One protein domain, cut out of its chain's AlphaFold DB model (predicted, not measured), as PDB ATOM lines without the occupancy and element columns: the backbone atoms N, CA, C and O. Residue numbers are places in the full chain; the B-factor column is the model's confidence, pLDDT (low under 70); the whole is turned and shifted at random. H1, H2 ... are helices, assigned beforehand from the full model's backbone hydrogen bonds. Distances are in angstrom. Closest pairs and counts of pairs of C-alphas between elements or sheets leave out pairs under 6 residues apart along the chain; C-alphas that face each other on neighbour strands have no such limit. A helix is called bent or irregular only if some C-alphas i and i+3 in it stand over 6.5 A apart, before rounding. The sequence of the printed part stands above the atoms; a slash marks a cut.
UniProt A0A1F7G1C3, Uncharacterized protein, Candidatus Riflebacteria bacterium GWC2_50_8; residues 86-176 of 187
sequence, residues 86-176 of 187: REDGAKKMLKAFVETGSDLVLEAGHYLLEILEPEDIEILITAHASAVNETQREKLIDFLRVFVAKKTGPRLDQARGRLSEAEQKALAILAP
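Overview. This is residues 86 to 176 of the 187 residues of an uncharacterized protein of Candidatus Riflebacteria bacterium GWC2_50_8 (UniProt A0A1F7G1C3). Two helical hairpins, H1 with H2 and H3 with H4, stand side by side as a loosely joined up-and-down bundle of four helices, with few contacts between one hairpin and the other. Two shorter helices, H5 and H6, pack on the H3 and H4 hairpin and stay away from H1 and H2, with H6 running crosswise to H4. The printed part has 91 residues with six named helices, H1 to H6 in that order, and no named strand; the class is all helix. The whole is compact, with a radius of gyration of the C-alphas of 12.3 A and spans of 33 by 27 by 23 A.

Along the chain. H1 is residues 86 to 99, 19.8 A from first to last C-alpha, beginning at C-alpha 86 (136.978, 157.299, 81.257). H2 is residues 102 to 115, 20.4 A; it is irregular, with C-alphas 103 and 106 standing 7.6 A apart. H3 is residues 118 to 129, 18.5 A; it is irregular too, with C-alphas 119 and 122 standing 7.2 A apart. H4, the longest, is residues 134 to 150, 24.1 A, beginning at C-alpha 134 (129.732, 180.007, 66.259). H5 is residues 154 to 160, 9.7 A. H6 is residues 165 to 174, 14.5 A, ending at C-alpha 174 (138.637, 182.509, 80.890).

Arrangement. H1, H2, H3 and H4 form an up-and-down bundle, each running against the one before it. H1 and H2 are a hairpin and touch, the closest C-alphas being those of Phe 97 and Ala 108, 5.3 A apart, at a shallow tilt of 12 degrees. H3 and H4 are a hairpin and touch at His 128 and Arg 137, their closest C-alphas, 5.5 A apart, at a shallow tilt of 15 degrees. H1 and H4 only just touch, with 3 pairs of C-alphas within 8 A, the closest those of Val 98 and Gln 136, 6.0 A apart. H2 and H4 are close but not clearly touching, and H1 and H3 are near each other. H5 touches H3, with the C-alphas of Pro 118 and Leu 156 the closest at 4.7 A. H6 touches H4, about perpendicular at 82 degrees, with the C-alphas of Arg 145 and Leu 174 the closest at 5.4 A. H5 and H6 are both apart from H1 and H2. Every O i to N i+4 pair is within hydrogen-bond range in H1, H4, H5 and H6; in H2 it is 8 of 10 and in H3 6 of 8.

Size, cuts and confidence. The two C-alphas farthest apart, those of Asp 103 and Glu 165, are 35.1 A apart. The printed part has no cut, and the five links are tight. The mean pLDDT of the printed part is 94.0; residue 176 is under 70.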
ATOM      1  N   ARG A  86     137.066 155.843  81.065       95.06
ATOM      2  CA  ARG A  86     136.978 157.299  81.257       95.06
ATOM      3  C   ARG A  86     137.212 158.102  79.972       95.06
ATOM      4  O   ARG A  86     136.432 158.994  79.659       95.06
ATOM      5  N   GLU A  87     138.260 157.774  79.219       95.38
ATOM      6  CA  GLU A  87     138.594 158.462  77.964       95.38
ATOM      7  C   GLU A  87     137.513 158.302  76.890       95.38
ATOM      8  O   GLU A  87     137.185 159.263  76.191       95.38
ATOM      9  N   ASP A  88     136.939 157.107  76.772       96.81
ATOM     10  CA  ASP A  88     135.884 156.821  75.802       96.81
ATOM     11  C   ASP A  88     134.585 157.525  76.197       96.81
ATOM     12  O   ASP A  88     133.931 158.147  75.355       96.81
ATOM     13  N   GLY A  89     134.256 157.504  77.493       97.56
ATOM     14  CA  GLY A  89     133.132 158.243  78.064       97.56
ATOM     15  C   GLY A  89     133.259 159.748  77.829       97.56
ATOM     16  O   GLY A  89     132.320 160.373  77.338       97.56
ATOM     17  N   ALA A  90     134.438 160.322  78.087       97.69
ATOM     18  CA  ALA A  90     134.719 161.742  77.878       97.69
ATOM     19  C   ALA A  90     134.544 162.141  76.407       97.69
ATOM     20  O   ALA A  90     133.846 163.107  76.106       97.69
ATOM     21  N   LYS A  91     135.116 161.368  75.473       96.81
ATOM     22  CA  LYS A  91     134.981 161.616  74.027       96.81
ATOM     23  C   LYS A  91     133.528 161.513  73.569       96.81
ATOM     24  O   LYS A  91     133.046 162.390  72.850       96.81
ATOM     25  N   LYS A  92     132.816 160.463  73.997       96.31
ATOM     26  CA  LYS A  92     131.408 160.244  73.637       96.31
ATOM     27  C   LYS A  92     130.518 161.359  74.182       96.31
ATOM     28  O   LYS A  92     129.664 161.857  73.449       96.31
ATOM     29  N   MET A  93     130.739 161.783  75.427       97.31
ATOM     30  CA  MET A  93     129.948 162.838  76.056       97.31
ATOM     31  C   MET A  93     130.287 164.230  75.518       97.31
ATOM     32  O   MET A  93     129.388 165.048  75.346       97.31
ATOM     33  N   LEU A  94     131.549 164.501  75.174       97.81
ATOM     34  CA  LEU A  94     131.944 165.764  74.548       97.81
ATOM     35  C   LEU A  94     131.275 165.934  73.184       97.81
ATOM     36  O   LEU A  94     130.715 166.992  72.900       97.81
ATOM     37  N   LYS A  95     131.272 164.875  72.367       95.25
ATOM     38  CA  LYS A  95     130.538 164.865  71.100       95.25
ATOM     39  C   LYS A  95     129.051 165.161  71.328       95.25
ATOM     40  O   LYS A  95     128.509 166.064  70.697       95.25
ATOM     41  N   ALA A  96     128.433 164.465  72.286       94.12
ATOM     42  CA  ALA A  96     127.037 164.679  72.662       94.12
ATOM     43  C   ALA A  96     126.762 166.138  73.031       94.12
ATOM     44  O   ALA A  96     125.846 166.755  72.501       94.12
ATOM     45  N   PHE A  97     127.579 166.712  73.912       96.94
ATOM     46  CA  PHE A  97     127.450 168.085  74.386       96.94
ATOM     47  C   PHE A  97     127.500 169.101  73.239       96.94
ATOM     48  O   PHE A  97     126.661 170.006  73.158       96.94
ATOM     49  N   VAL A  98     128.445 168.926  72.311       95.38
ATOM     50  CA  VAL A  98     128.585 169.784  71.128       95.38
ATOM     51  C   VAL A  98     127.342 169.703  70.235       95.38
ATOM     52  O   VAL A  98     126.850 170.745  69.794       95.38
ATOM     53  N   GLU A  99     126.794 168.503  70.040       91.62
ATOM     54  CA  GLU A  99     125.624 168.228  69.190       91.62
ATOM     55  C   GLU A  99     124.271 168.550  69.862       91.62
ATOM     56  O   GLU A  99     123.276 168.760  69.172       91.62
ATOM     57  N   THR A 100     124.221 168.633  71.196       91.06
ATOM     58  CA  THR A 100     122.984 168.848  71.971       91.06
ATOM     59  C   THR A 100     122.388 170.243  71.731       91.06
ATOM     60  O   THR A 100     123.115 171.233  71.638       91.06
ATOM     61  N   GLY A 101     121.058 170.355  71.658       87.69
ATOM     62  CA  GLY A 101     120.362 171.645  71.551       87.69
ATOM     63  C   GLY A 101     120.537 172.540  72.789       87.69
ATOM     64  O   GLY A 101     120.921 172.066  73.858       87.69
ATOM     65  N   SER A 102     120.235 173.837  72.663       85.88
ATOM     66  CA  SER A 102     120.348 174.817  73.762       85.88
ATOM     67  C   SER A 102     119.608 174.388  75.028       85.88
ATOM     68  O   SER A 102     120.116 174.570  76.128       85.88
ATOM     69  N   ASP A 103     118.445 173.762  74.872       89.25
ATOM     70  CA  ASP A 103     117.525 173.477  75.977       89.25
ATOM     71  C   ASP A 103     118.003 172.342  76.893       89.25
ATOM     72  O   ASP A 103     117.474 172.165  77.984       89.25
ATOM     73  N   LEU A 104     119.000 171.569  76.451       92.81
ATOM     74  CA  LEU A 104     119.553 170.415  77.171       92.81
ATOM     75  C   LEU A 104     121.060 170.551  77.416       92.81
ATOM     76  O   LEU A 104     121.729 169.603  77.832       92.81
ATOM     77  N   VAL A 105     121.618 171.731  77.128       93.31
ATOM     78  CA  VAL A 105     123.056 171.988  77.236       93.31
ATOM     79  C   VAL A 105     123.546 171.892  78.679       93.31
ATOM     80  O   VAL A 105     124.669 171.451  78.912       93.31
ATOM     81  N   LEU A 106     122.706 172.266  79.649       93.69
ATOM     82  CA  LEU A 106     123.042 172.204  81.069       93.69
ATOM     83  C   LEU A 106     123.109 170.754  81.551       93.69
ATOM     84  O   LEU A 106     124.072 170.380  82.217       93.69
ATOM     85  N   GLU A 107     122.142 169.924  81.160       93.88
ATOM     86  CA  GLU A 107     122.141 168.489  81.443       93.88
ATOM     87  C   GLU A 107     123.348 167.793  80.811       93.88
ATOM     88  O   GLU A 107     124.086 167.089  81.501       93.88
ATOM     89  N   ALA A 108     123.600 168.020  79.520       96.25
ATOM     90  CA  ALA A 108     124.756 167.435  78.849       96.25
ATOM     91  C   ALA A 108     126.081 167.933  79.462       96.25
ATOM     92  O   ALA A 108     127.024 167.162  79.650       96.25
ATOM     93  N   GLY A 109     126.144 169.218  79.822       97.19
ATOM     94  CA  GLY A 109     127.300 169.824  80.477       97.19
ATOM     95  C   GLY A 109     127.570 169.233  81.860       97.19
ATOM     96  O   GLY A 109     128.729 169.021  82.206       97.19
ATOM     97  N   HIS A 110     126.531 168.906  82.633       96.94
ATOM     98  CA  HIS A 110     126.684 168.266  83.940       96.94
ATOM     99  C   HIS A 110     127.439 166.933  83.836       96.94
ATOM    100  O   HIS A 110     128.457 166.761  84.506       96.94
ATOM    101  N   TYR A 111     127.005 166.034  82.946       98.12
ATOM    102  CA  TYR A 111     127.678 164.746  82.744       98.12
ATOM    103  C   TYR A 111     129.096 164.906  82.203       98.12
ATOM    104  O   TYR A 111     130.017 164.230  82.658       98.12
ATOM    105  N   LEU A 112     129.294 165.818  81.249       98.38
ATOM    106  CA  LEU A 112     130.620 166.075  80.700       98.38
ATOM    107  C   LEU A 112     131.588 166.577  81.786       98.38
ATOM    108  O   LEU A 112     132.721 166.112  81.861       98.38
ATOM    109  N   LEU A 113     131.142 167.487  82.653       98.19
ATOM    110  CA  LEU A 113     131.952 168.019  83.751       98.19
ATOM    111  C   LEU A 113     132.302 166.952  84.799       98.19
ATOM    112  O   LEU A 113     133.398 166.990  85.370       98.19
ATOM    113  N   GLU A 114     131.378 166.027  85.052       97.62
ATOM    114  CA  GLU A 114     131.583 164.913  85.976       97.62
ATOM    115  C   GLU A 114     132.640 163.933  85.446       97.62
ATOM    116  O   GLU A 114     133.521 163.521  86.193       97.62
ATOM    117  N   ILE A 115     132.605 163.615  84.147       97.75
ATOM    118  CA  ILE A 115     133.525 162.649  83.524       97.75
ATOM    119  C   ILE A 115     134.937 163.225  83.320       97.75
ATOM    120  O   ILE A 115     135.924 162.492  83.411       97.75
ATOM    121  N   LEU A 116     135.048 164.514  82.985       98.06
ATOM    122  CA  LEU A 116     136.336 165.120  82.649       98.06
ATOM    123  C   LEU A 116     137.217 165.342  83.880       98.06
ATOM    124  O   LEU A 116     136.796 165.863  84.915       98.06
ATOM    125  N   GLU A 117     138.494 165.049  83.710       97.06
ATOM    126  CA  GLU A 117     139.564 165.330  84.652       97.06
ATOM    127  C   GLU A 117     140.328 166.593  84.221       97.06
ATOM    128  O   GLU A 117     140.290 166.964  83.046       97.06
ATOM    129  N   PRO A 118     141.047 167.276  85.133       97.12
ATOM    130  CA  PRO A 118     141.836 168.465  84.804       97.12
ATOM    131  C   PRO A 118     142.767 168.311  83.590       97.12
ATOM    132  O   PRO A 118     142.977 169.266  82.844       97.12
ATOM    133  N   GLU A 119     143.320 167.115  83.386       96.25
ATOM    134  CA  GLU A 119     144.233 166.786  82.293       96.25
ATOM    135  C   GLU A 119     143.551 166.781  80.915       96.25
ATOM    136  O   GLU A 119     144.236 166.920  79.906       96.25
ATOM    137  N   ASP A 120     142.219 166.710  80.851       96.81
ATOM    138  CA  ASP A 120     141.466 166.719  79.589       96.81
ATOM    139  C   ASP A 120     141.249 168.128  79.008       96.81
ATOM    140  O   ASP A 120     140.554 168.290  78.001       96.81
ATOM    141  N   ILE A 121     141.840 169.166  79.610       96.38
ATOM    142  CA  ILE A 121     141.732 170.549  79.123       96.38
ATOM    143  C   ILE A 121     142.152 170.690  77.650       96.38
ATOM    144  O   ILE A 121     141.547 171.460  76.905       96.38
ATOM    145  N   GLU A 122     143.134 169.905  77.202       95.00
ATOM    146  CA  GLU A 122     143.610 169.900  75.814       95.00
ATOM    147  C   GLU A 122     142.542 169.383  74.836       95.00
ATOM    148  O   GLU A 122     142.371 169.930  73.742       95.00
ATOM    149  N   ILE A 123     141.750 168.386  75.245       95.94
ATOM    150  CA  ILE A 123     140.650 167.852  74.432       95.94
ATOM    151  C   ILE A 123     139.570 168.925  74.249       95.94
ATOM    152  O   ILE A 123     139.040 169.086  73.148       95.94
ATOM    153  N   LEU A 124     139.273 169.703  75.295       97.19
ATOM    154  CA  LEU A 124     138.305 170.801  75.222       97.19
ATOM    155  C   LEU A 124     138.782 171.940  74.309       97.19
ATOM    156  O   LEU A 124     137.996 172.457  73.512       97.19
ATOM    157  N   ILE A 125     140.065 172.305  74.385       95.88
ATOM    158  CA  ILE A 125     140.672 173.307  73.494       95.88
ATOM    159  C   ILE A 125     140.610 172.830  72.038       95.88
ATOM    160  O   ILE A 125     140.181 173.578  71.158       95.88
ATOM    161  N   THR A 126     140.964 171.568  71.796       95.75
ATOM    162  CA  THR A 126     140.918 170.951  70.464       95.75
ATOM    163  C   THR A 126     139.497 170.933  69.901       95.75
ATOM    164  O   THR A 126     139.285 171.274  68.734       95.75
ATOM    165  N   ALA A 127     138.505 170.588  70.727       96.56
ATOM    166  CA  ALA A 127     137.104 170.607  70.326       96.56
ATOM    167  C   ALA A 127     136.628 172.024  69.983       96.56
ATOM    168  O   ALA A 127     135.942 172.205  68.979       96.56
ATOM    169  N   HIS A 128     137.032 173.039  70.756       96.12
ATOM    170  CA  HIS A 128     136.716 174.436  70.453       96.12
ATOM    171  C   HIS A 128     137.344 174.891  69.129       96.12
ATOM    172  O   HIS A 128     136.669 175.502  68.299       96.12
ATOM    173  N   ALA A 129     138.619 174.564  68.899       93.94
ATOM    174  CA  ALA A 129     139.315 174.897  67.657       93.94
ATOM    175  C   ALA A 129     138.680 174.223  66.426       93.94
ATOM    176  O   ALA A 129     138.657 174.810  65.344       93.94
ATOM    177  N   SER A 130     138.126 173.022  66.611       95.00
ATOM    178  CA  SER A 130     137.498 172.217  65.556       95.00
ATOM    179  C   SER A 130     135.988 172.455  65.405       95.00
ATOM    180  O   SER A 130     135.349 171.802  64.581       95.00
ATOM    181  N   ALA A 131     135.396 173.353  66.198       94.69
ATOM    182  CA  ALA A 131     133.962 173.621  66.168       94.69
ATOM    183  C   ALA A 131     133.522 174.189  64.809       94.69
ATOM    184  O   ALA A 131     134.148 175.100  64.255       94.69
ATOM    185  N   VAL A 132     132.411 173.671  64.277       94.75
ATOM    186  CA  VAL A 132     132.006 173.943  62.885       94.75
ATOM    187  C   VAL A 132     131.202 175.235  62.715       94.75
ATOM    188  O   VAL A 132     131.069 175.729  61.599       94.75
ATOM    189  N   ASN A 133     130.670 175.806  63.798       93.94
ATOM    190  CA  ASN A 133     129.886 177.046  63.783       93.94
ATOM    191  C   ASN A 133     130.074 177.856  65.081       93.94
ATOM    192  O   ASN A 133     130.644 177.358  66.053       93.94
ATOM    193  N   GLU A 134     129.627 179.117  65.088       93.94
ATOM    194  CA  GLU A 134     129.732 180.007  66.259       93.94
ATOM    195  C   GLU A 134     128.987 179.465  67.478       93.94
ATOM    196  O   GLU A 134     129.558 179.446  68.563       93.94
ATOM    197  N   THR A 135     127.785 178.909  67.307       93.50
ATOM    198  CA  THR A 135     126.999 178.347  68.417       93.50
ATOM    199  C   THR A 135     127.756 177.255  69.179       93.50
ATOM    200  O   THR A 135     127.738 177.216  70.408       93.50
ATOM    201  N   GLN A 136     128.457 176.360  68.476       94.81
ATOM    202  CA  GLN A 136     129.294 175.341  69.112       94.81
ATOM    203  C   GLN A 136     130.527 175.946  69.791       94.81
ATOM    204  O   GLN A 136     130.888 175.500  70.881       94.81
ATOM    205  N   ARG A 137     131.163 176.955  69.178       95.00
ATOM    206  CA  ARG A 137     132.311 177.652  69.780       95.00
ATOM    207  C   ARG A 137     131.917 178.333  71.085       95.00
ATOM    208  O   ARG A 137     132.579 178.110  72.091       95.00
ATOM    209  N   GLU A 138     130.834 179.107  71.079       93.44
ATOM    210  CA  GLU A 138     130.311 179.801  72.261       93.44
ATOM    211  C   GLU A 138     129.986 178.812  73.377       93.44
ATOM    212  O   GLU A 138     130.480 178.949  74.495       93.44
ATOM    213  N   LYS A 139     129.265 177.739  73.040       94.56
ATOM    214  CA  LYS A 139     128.947 176.659  73.973       94.56
ATOM    215  C   LYS A 139     130.203 176.059  74.623       94.56
ATOM    216  O   LYS A 139     130.234 175.842  75.834       94.56
ATOM    217  N   LEU A 140     131.240 175.773  73.832       96.50
ATOM    218  CA  LEU A 140     132.498 175.217  74.337       96.50
ATOM    219  C   LEU A 140     133.294 176.232  75.163       96.50
ATOM    220  O   LEU A 140     133.899 175.841  76.157       96.50
ATOM    221  N   ILE A 141     133.269 177.520  74.805       95.44
ATOM    222  CA  ILE A 141     133.867 178.599  75.606       95.44
ATOM    223  C   ILE A 141     133.190 178.689  76.974       95.44
ATOM    224  O   ILE A 141     133.877 178.738  77.997       95.44
ATOM    225  N   ASP A 142     131.860 178.683  77.016       94.75
ATOM    226  CA  ASP A 142     131.116 178.757  78.272       94.75
ATOM    227  C   ASP A 142     131.356 177.523  79.139       94.75
ATOM    228  O   ASP A 142     131.599 177.642  80.343       94.75
ATOM    229  N   PHE A 143     131.406 176.342  78.524       96.88
ATOM    230  CA  PHE A 143     131.791 175.124  79.227       96.88
ATOM    231  C   PHE A 143     133.226 175.187  79.763       96.88
ATOM    232  O   PHE A 143     133.454 174.853  80.923       96.88
ATOM    233  N   LEU A 144     134.191 175.657  78.965       96.50
ATOM    234  CA  LEU A 144     135.590 175.827  79.374       96.50
ATOM    235  C   LEU A 144     135.718 176.741  80.599       96.50
ATOM    236  O   LEU A 144     136.481 176.426  81.514       96.50
ATOM    237  N   ARG A 145     134.947 177.836  80.665       95.25
ATOM    238  CA  ARG A 145     134.902 178.719  81.846       95.25
ATOM    239  C   ARG A 145     134.450 177.961  83.092       95.25
ATOM    240  O   ARG A 145     135.114 178.027  84.129       95.25
ATOM    241  N   VAL A 146     133.350 177.213  82.987       95.25
ATOM    242  CA  VAL A 146     132.821 176.401  84.094       95.25
ATOM    243  C   VAL A 146     133.821 175.319  84.500       95.25
ATOM    244  O   VAL A 146     134.090 175.156  85.690       95.25
ATOM    245  N   PHE A 147     134.411 174.619  83.533       96.81
ATOM    246  CA  PHE A 147     135.392 173.565  83.759       96.81
ATOM    247  C   PHE A 147     136.618 174.085  84.516       96.81
ATOM    248  O   PHE A 147     136.959 173.542  85.565       96.81
ATOM    249  N   VAL A 148     137.239 175.175  84.049       94.94
ATOM    250  CA  VAL A 148     138.417 175.776  84.698       94.94
ATOM    251  C   VAL A 148     138.091 176.215  86.123       94.94
ATOM    252  O   VAL A 148     138.849 175.921  87.050       94.94
ATOM    253  N   ALA A 149     136.941 176.864  86.328       93.50
ATOM    254  CA  ALA A 149     136.511 177.288  87.657       93.50
ATOM    255  C   ALA A 149     136.273 176.095  88.602       93.50
ATOM    256  O   ALA A 149     136.672 176.135  89.763       93.50
ATOM    257  N   LYS A 150     135.649 175.016  88.115       94.81
ATOM    258  CA  LYS A 150     135.298 173.839  88.927       94.81
ATOM    259  C   LYS A 150     136.464 172.889  89.180       94.81
ATOM    260  O   LYS A 150     136.477 172.227  90.212       94.81
ATOM    261  N   LYS A 151     137.434 172.821  88.268       94.81
ATOM    262  CA  LYS A 151     138.595 171.920  88.344       94.81
ATOM    263  C   LYS A 151     139.875 172.640  88.796       94.81
ATOM    264  O   LYS A 151     140.964 172.094  88.650       94.81
ATOM    265  N   THR A 152     139.762 173.857  89.341       93.31
ATOM    266  CA  THR A 152     140.905 174.635  89.852       93.31
ATOM    267  C   THR A 152     141.696 173.843  90.898       93.31
ATOM    268  O   THR A 152     141.126 173.290  91.836       93.31
ATOM    269  N   GLY A 153     143.022 173.818  90.754       93.31
ATOM    270  CA  GLY A 153     143.933 173.156  91.683       93.31
ATOM    271  C   GLY A 153     145.220 172.670  91.007       93.31
ATOM    272  O   GLY A 153     145.378 172.836  89.795       93.31
ATOM    273  N   PRO A 154     146.119 172.004  91.759       95.88
ATOM    274  CA  PRO A 154     147.459 171.646  91.284       95.88
ATOM    275  C   PRO A 154     147.472 170.790  90.013       95.88
ATOM    276  O   PRO A 154     148.348 170.950  89.169       95.88
ATOM    277  N   ARG A 155     146.485 169.899  89.857       97.44
ATOM    278  CA  ARG A 155     146.347 169.050  88.664       97.44
ATOM    279  C   ARG A 155     146.052 169.872  87.414       97.44
ATOM    280  O   ARG A 155     146.693 169.670  86.387       97.44
ATOM    281  N   LEU A 156     145.136 170.839  87.514       95.62
ATOM    282  CA  LEU A 156     144.840 171.742  86.403       95.62
ATOM    283  C   LEU A 156     146.029 172.655  86.105       95.62
ATOM    284  O   LEU A 156     146.349 172.861  84.942       95.62
ATOM    285  N   ASP A 157     146.714 173.163  87.128       94.19
ATOM    286  CA  ASP A 157     147.909 173.993  86.937       94.19
ATOM    287  C   ASP A 157     149.022 173.218  86.216       94.19
ATOM    288  O   ASP A 157     149.632 173.726  85.272       94.19
ATOM    289  N   GLN A 158     149.235 171.955  86.594       96.31
ATOM    290  CA  GLN A 158     150.187 171.076  85.921       96.31
ATOM    291  C   GLN A 158     149.774 170.785  84.473       96.31
ATOM    292  O   GLN A 158     150.624 170.833  83.583       96.31
ATOM    293  N   ALA A 159     148.493 170.496  84.222       95.81
ATOM    294  CA  ALA A 159     147.977 170.272  82.874       95.81
ATOM    295  C   ALA A 159     148.152 171.522  81.995       95.81
ATOM    296  O   ALA A 159     148.649 171.429  80.877       95.81
ATOM    297  N   ARG A 160     147.855 172.711  82.536       94.12
ATOM    298  CA  ARG A 160     148.056 173.999  81.856       94.12
ATOM    299  C   ARG A 160     149.516 174.261  81.508       94.12
ATOM    300  O   ARG A 160     149.780 174.797  80.439       94.12
ATOM    301  N   GLY A 161     150.453 173.859  82.364       93.62
ATOM    302  CA  GLY A 161     151.889 174.003  82.105       93.62
ATOM    303  C   GLY A 161     152.394 173.222  80.885       93.62
ATOM    304  O   GLY A 161     153.485 173.511  80.401       93.62
ATOM    305  N   ARG A 162     151.616 172.254  80.377       94.75
ATOM    306  CA  ARG A 162     151.929 171.485  79.159       94.75
ATOM    307  C   ARG A 162     151.394 172.134  77.878       94.75
ATOM    308  O   ARG A 162     151.799 171.728  76.796       94.75
ATOM    309  N   LEU A 163     150.504 173.119  78.000       94.94
ATOM    310  CA  LEU A 163     149.914 173.832  76.866       94.94
ATOM    311  C   LEU A 163     150.882 174.878  76.303       94.94
ATOM    312  O   LEU A 163     151.806 175.322  76.991       94.94
ATOM    313  N   SER A 164     150.638 175.333  75.075       95.06
ATOM    314  CA  SER A 164     151.394 176.440  74.482       95.06
ATOM    315  C   SER A 164     151.180 177.757  75.240       95.06
ATOM    316  O   SER A 164     150.168 177.959  75.916       95.06
ATOM    317  N   GLU A 165     152.103 178.712  75.093       94.12
ATOM    318  CA  GLU A 165     151.986 180.025  75.747       94.12
ATOM    319  C   GLU A 165     150.684 180.758  75.360       94.12
ATOM    320  O   GLU A 165     150.058 181.417  76.193       94.12
ATOM    321  N   ALA A 166     150.243 180.615  74.106       91.94
ATOM    322  CA  ALA A 166     149.004 181.212  73.618       91.94
ATOM    323  C   ALA A 166     147.767 180.618  74.314       91.94
ATOM    324  O   ALA A 166     146.906 181.364  74.781       91.94
ATOM    325  N   GLU A 167     147.704 179.293  74.446       93.62
ATOM    326  CA  GLU A 167     146.611 178.597  75.137       93.62
ATOM    327  C   GLU A 167     146.604 178.905  76.634       93.62
ATOM    328  O   GLU A 167     145.550 179.167  77.213       93.62
ATOM    329  N   GLN A 168     147.780 178.962  77.265       93.06
ATOM    330  CA  GLN A 168     147.901 179.351  78.670       93.06
ATOM    331  C   GLN A 168     147.340 180.758  78.920       93.06
ATOM    332  O   GLN A 168     146.596 180.954  79.890       93.06
ATOM    333  N   LYS A 169     147.659 181.721  78.039       90.62
ATOM    334  CA  LYS A 169     147.124 183.093  78.083       90.62
ATOM    335  C   LYS A 169     145.615 183.117  77.851       90.62
ATOM    336  O   LYS A 169     144.907 183.773  78.610       90.62
ATOM    337  N   ALA A 170     145.114 182.375  76.865       89.19
ATOM    338  CA  ALA A 170     143.681 182.284  76.593       89.19
ATOM    339  C   ALA A 170     142.906 181.735  77.804       89.19
ATOM    340  O   ALA A 170     141.924 182.335  78.236       89.19
ATOM    341  N   LEU A 171     143.391 180.658  78.430       89.69
ATOM    342  CA  LEU A 171     142.781 180.107  79.645       89.69
ATOM    343  C   LEU A 171     142.838 181.073  80.833       89.69
ATOM    344  O   LEU A 171     141.924 181.081  81.653       89.69
ATOM    345  N   ALA A 172     143.884 181.898  80.940       86.88
ATOM    346  CA  ALA A 172     143.973 182.910  81.992       86.88
ATOM    347  C   ALA A 172     142.893 183.998  81.859       86.88
ATOM    348  O   ALA A 172     142.443 184.515  82.876       86.88
ATOM    349  N   ILE A 173     142.452 184.304  80.633       86.19
ATOM    350  CA  ILE A 173     141.334 185.226  80.369       86.19
ATOM    351  C   ILE A 173     139.988 184.579  80.738       86.19
ATOM    352  O   ILE A 173     139.068 185.273  81.165       86.19
ATOM    353  N   LEU A 174     139.863 183.256  80.579       80.31
ATOM    354  CA  LEU A 174     138.637 182.509  80.890       80.31
ATOM    355  C   LEU A 174     138.455 182.217  82.387       80.31
ATOM    356  O   LEU A 174     137.326 182.003  82.828       80.31
ATOM    357  N   ALA A 175     139.540 182.178  83.163       71.56
ATOM    358  CA  ALA A 175     139.471 181.946  84.600       71.56
ATOM    359  C   ALA A 175     138.807 183.140  85.316       71.56
ATOM    360  O   ALA A 175     139.103 184.291  84.981       71.56
ATOM    361  N   PRO A 176     137.948 182.911  86.329       60.38
ATOM    362  CA  PRO A 176     137.456 184.002  87.160       60.38
ATOM    363  C   PRO A 176     138.659 184.721  87.780       60.38
ATOM    364  O   PRO A 176     139.567 184.070  88.305       60.38
TER     365      PRO A 176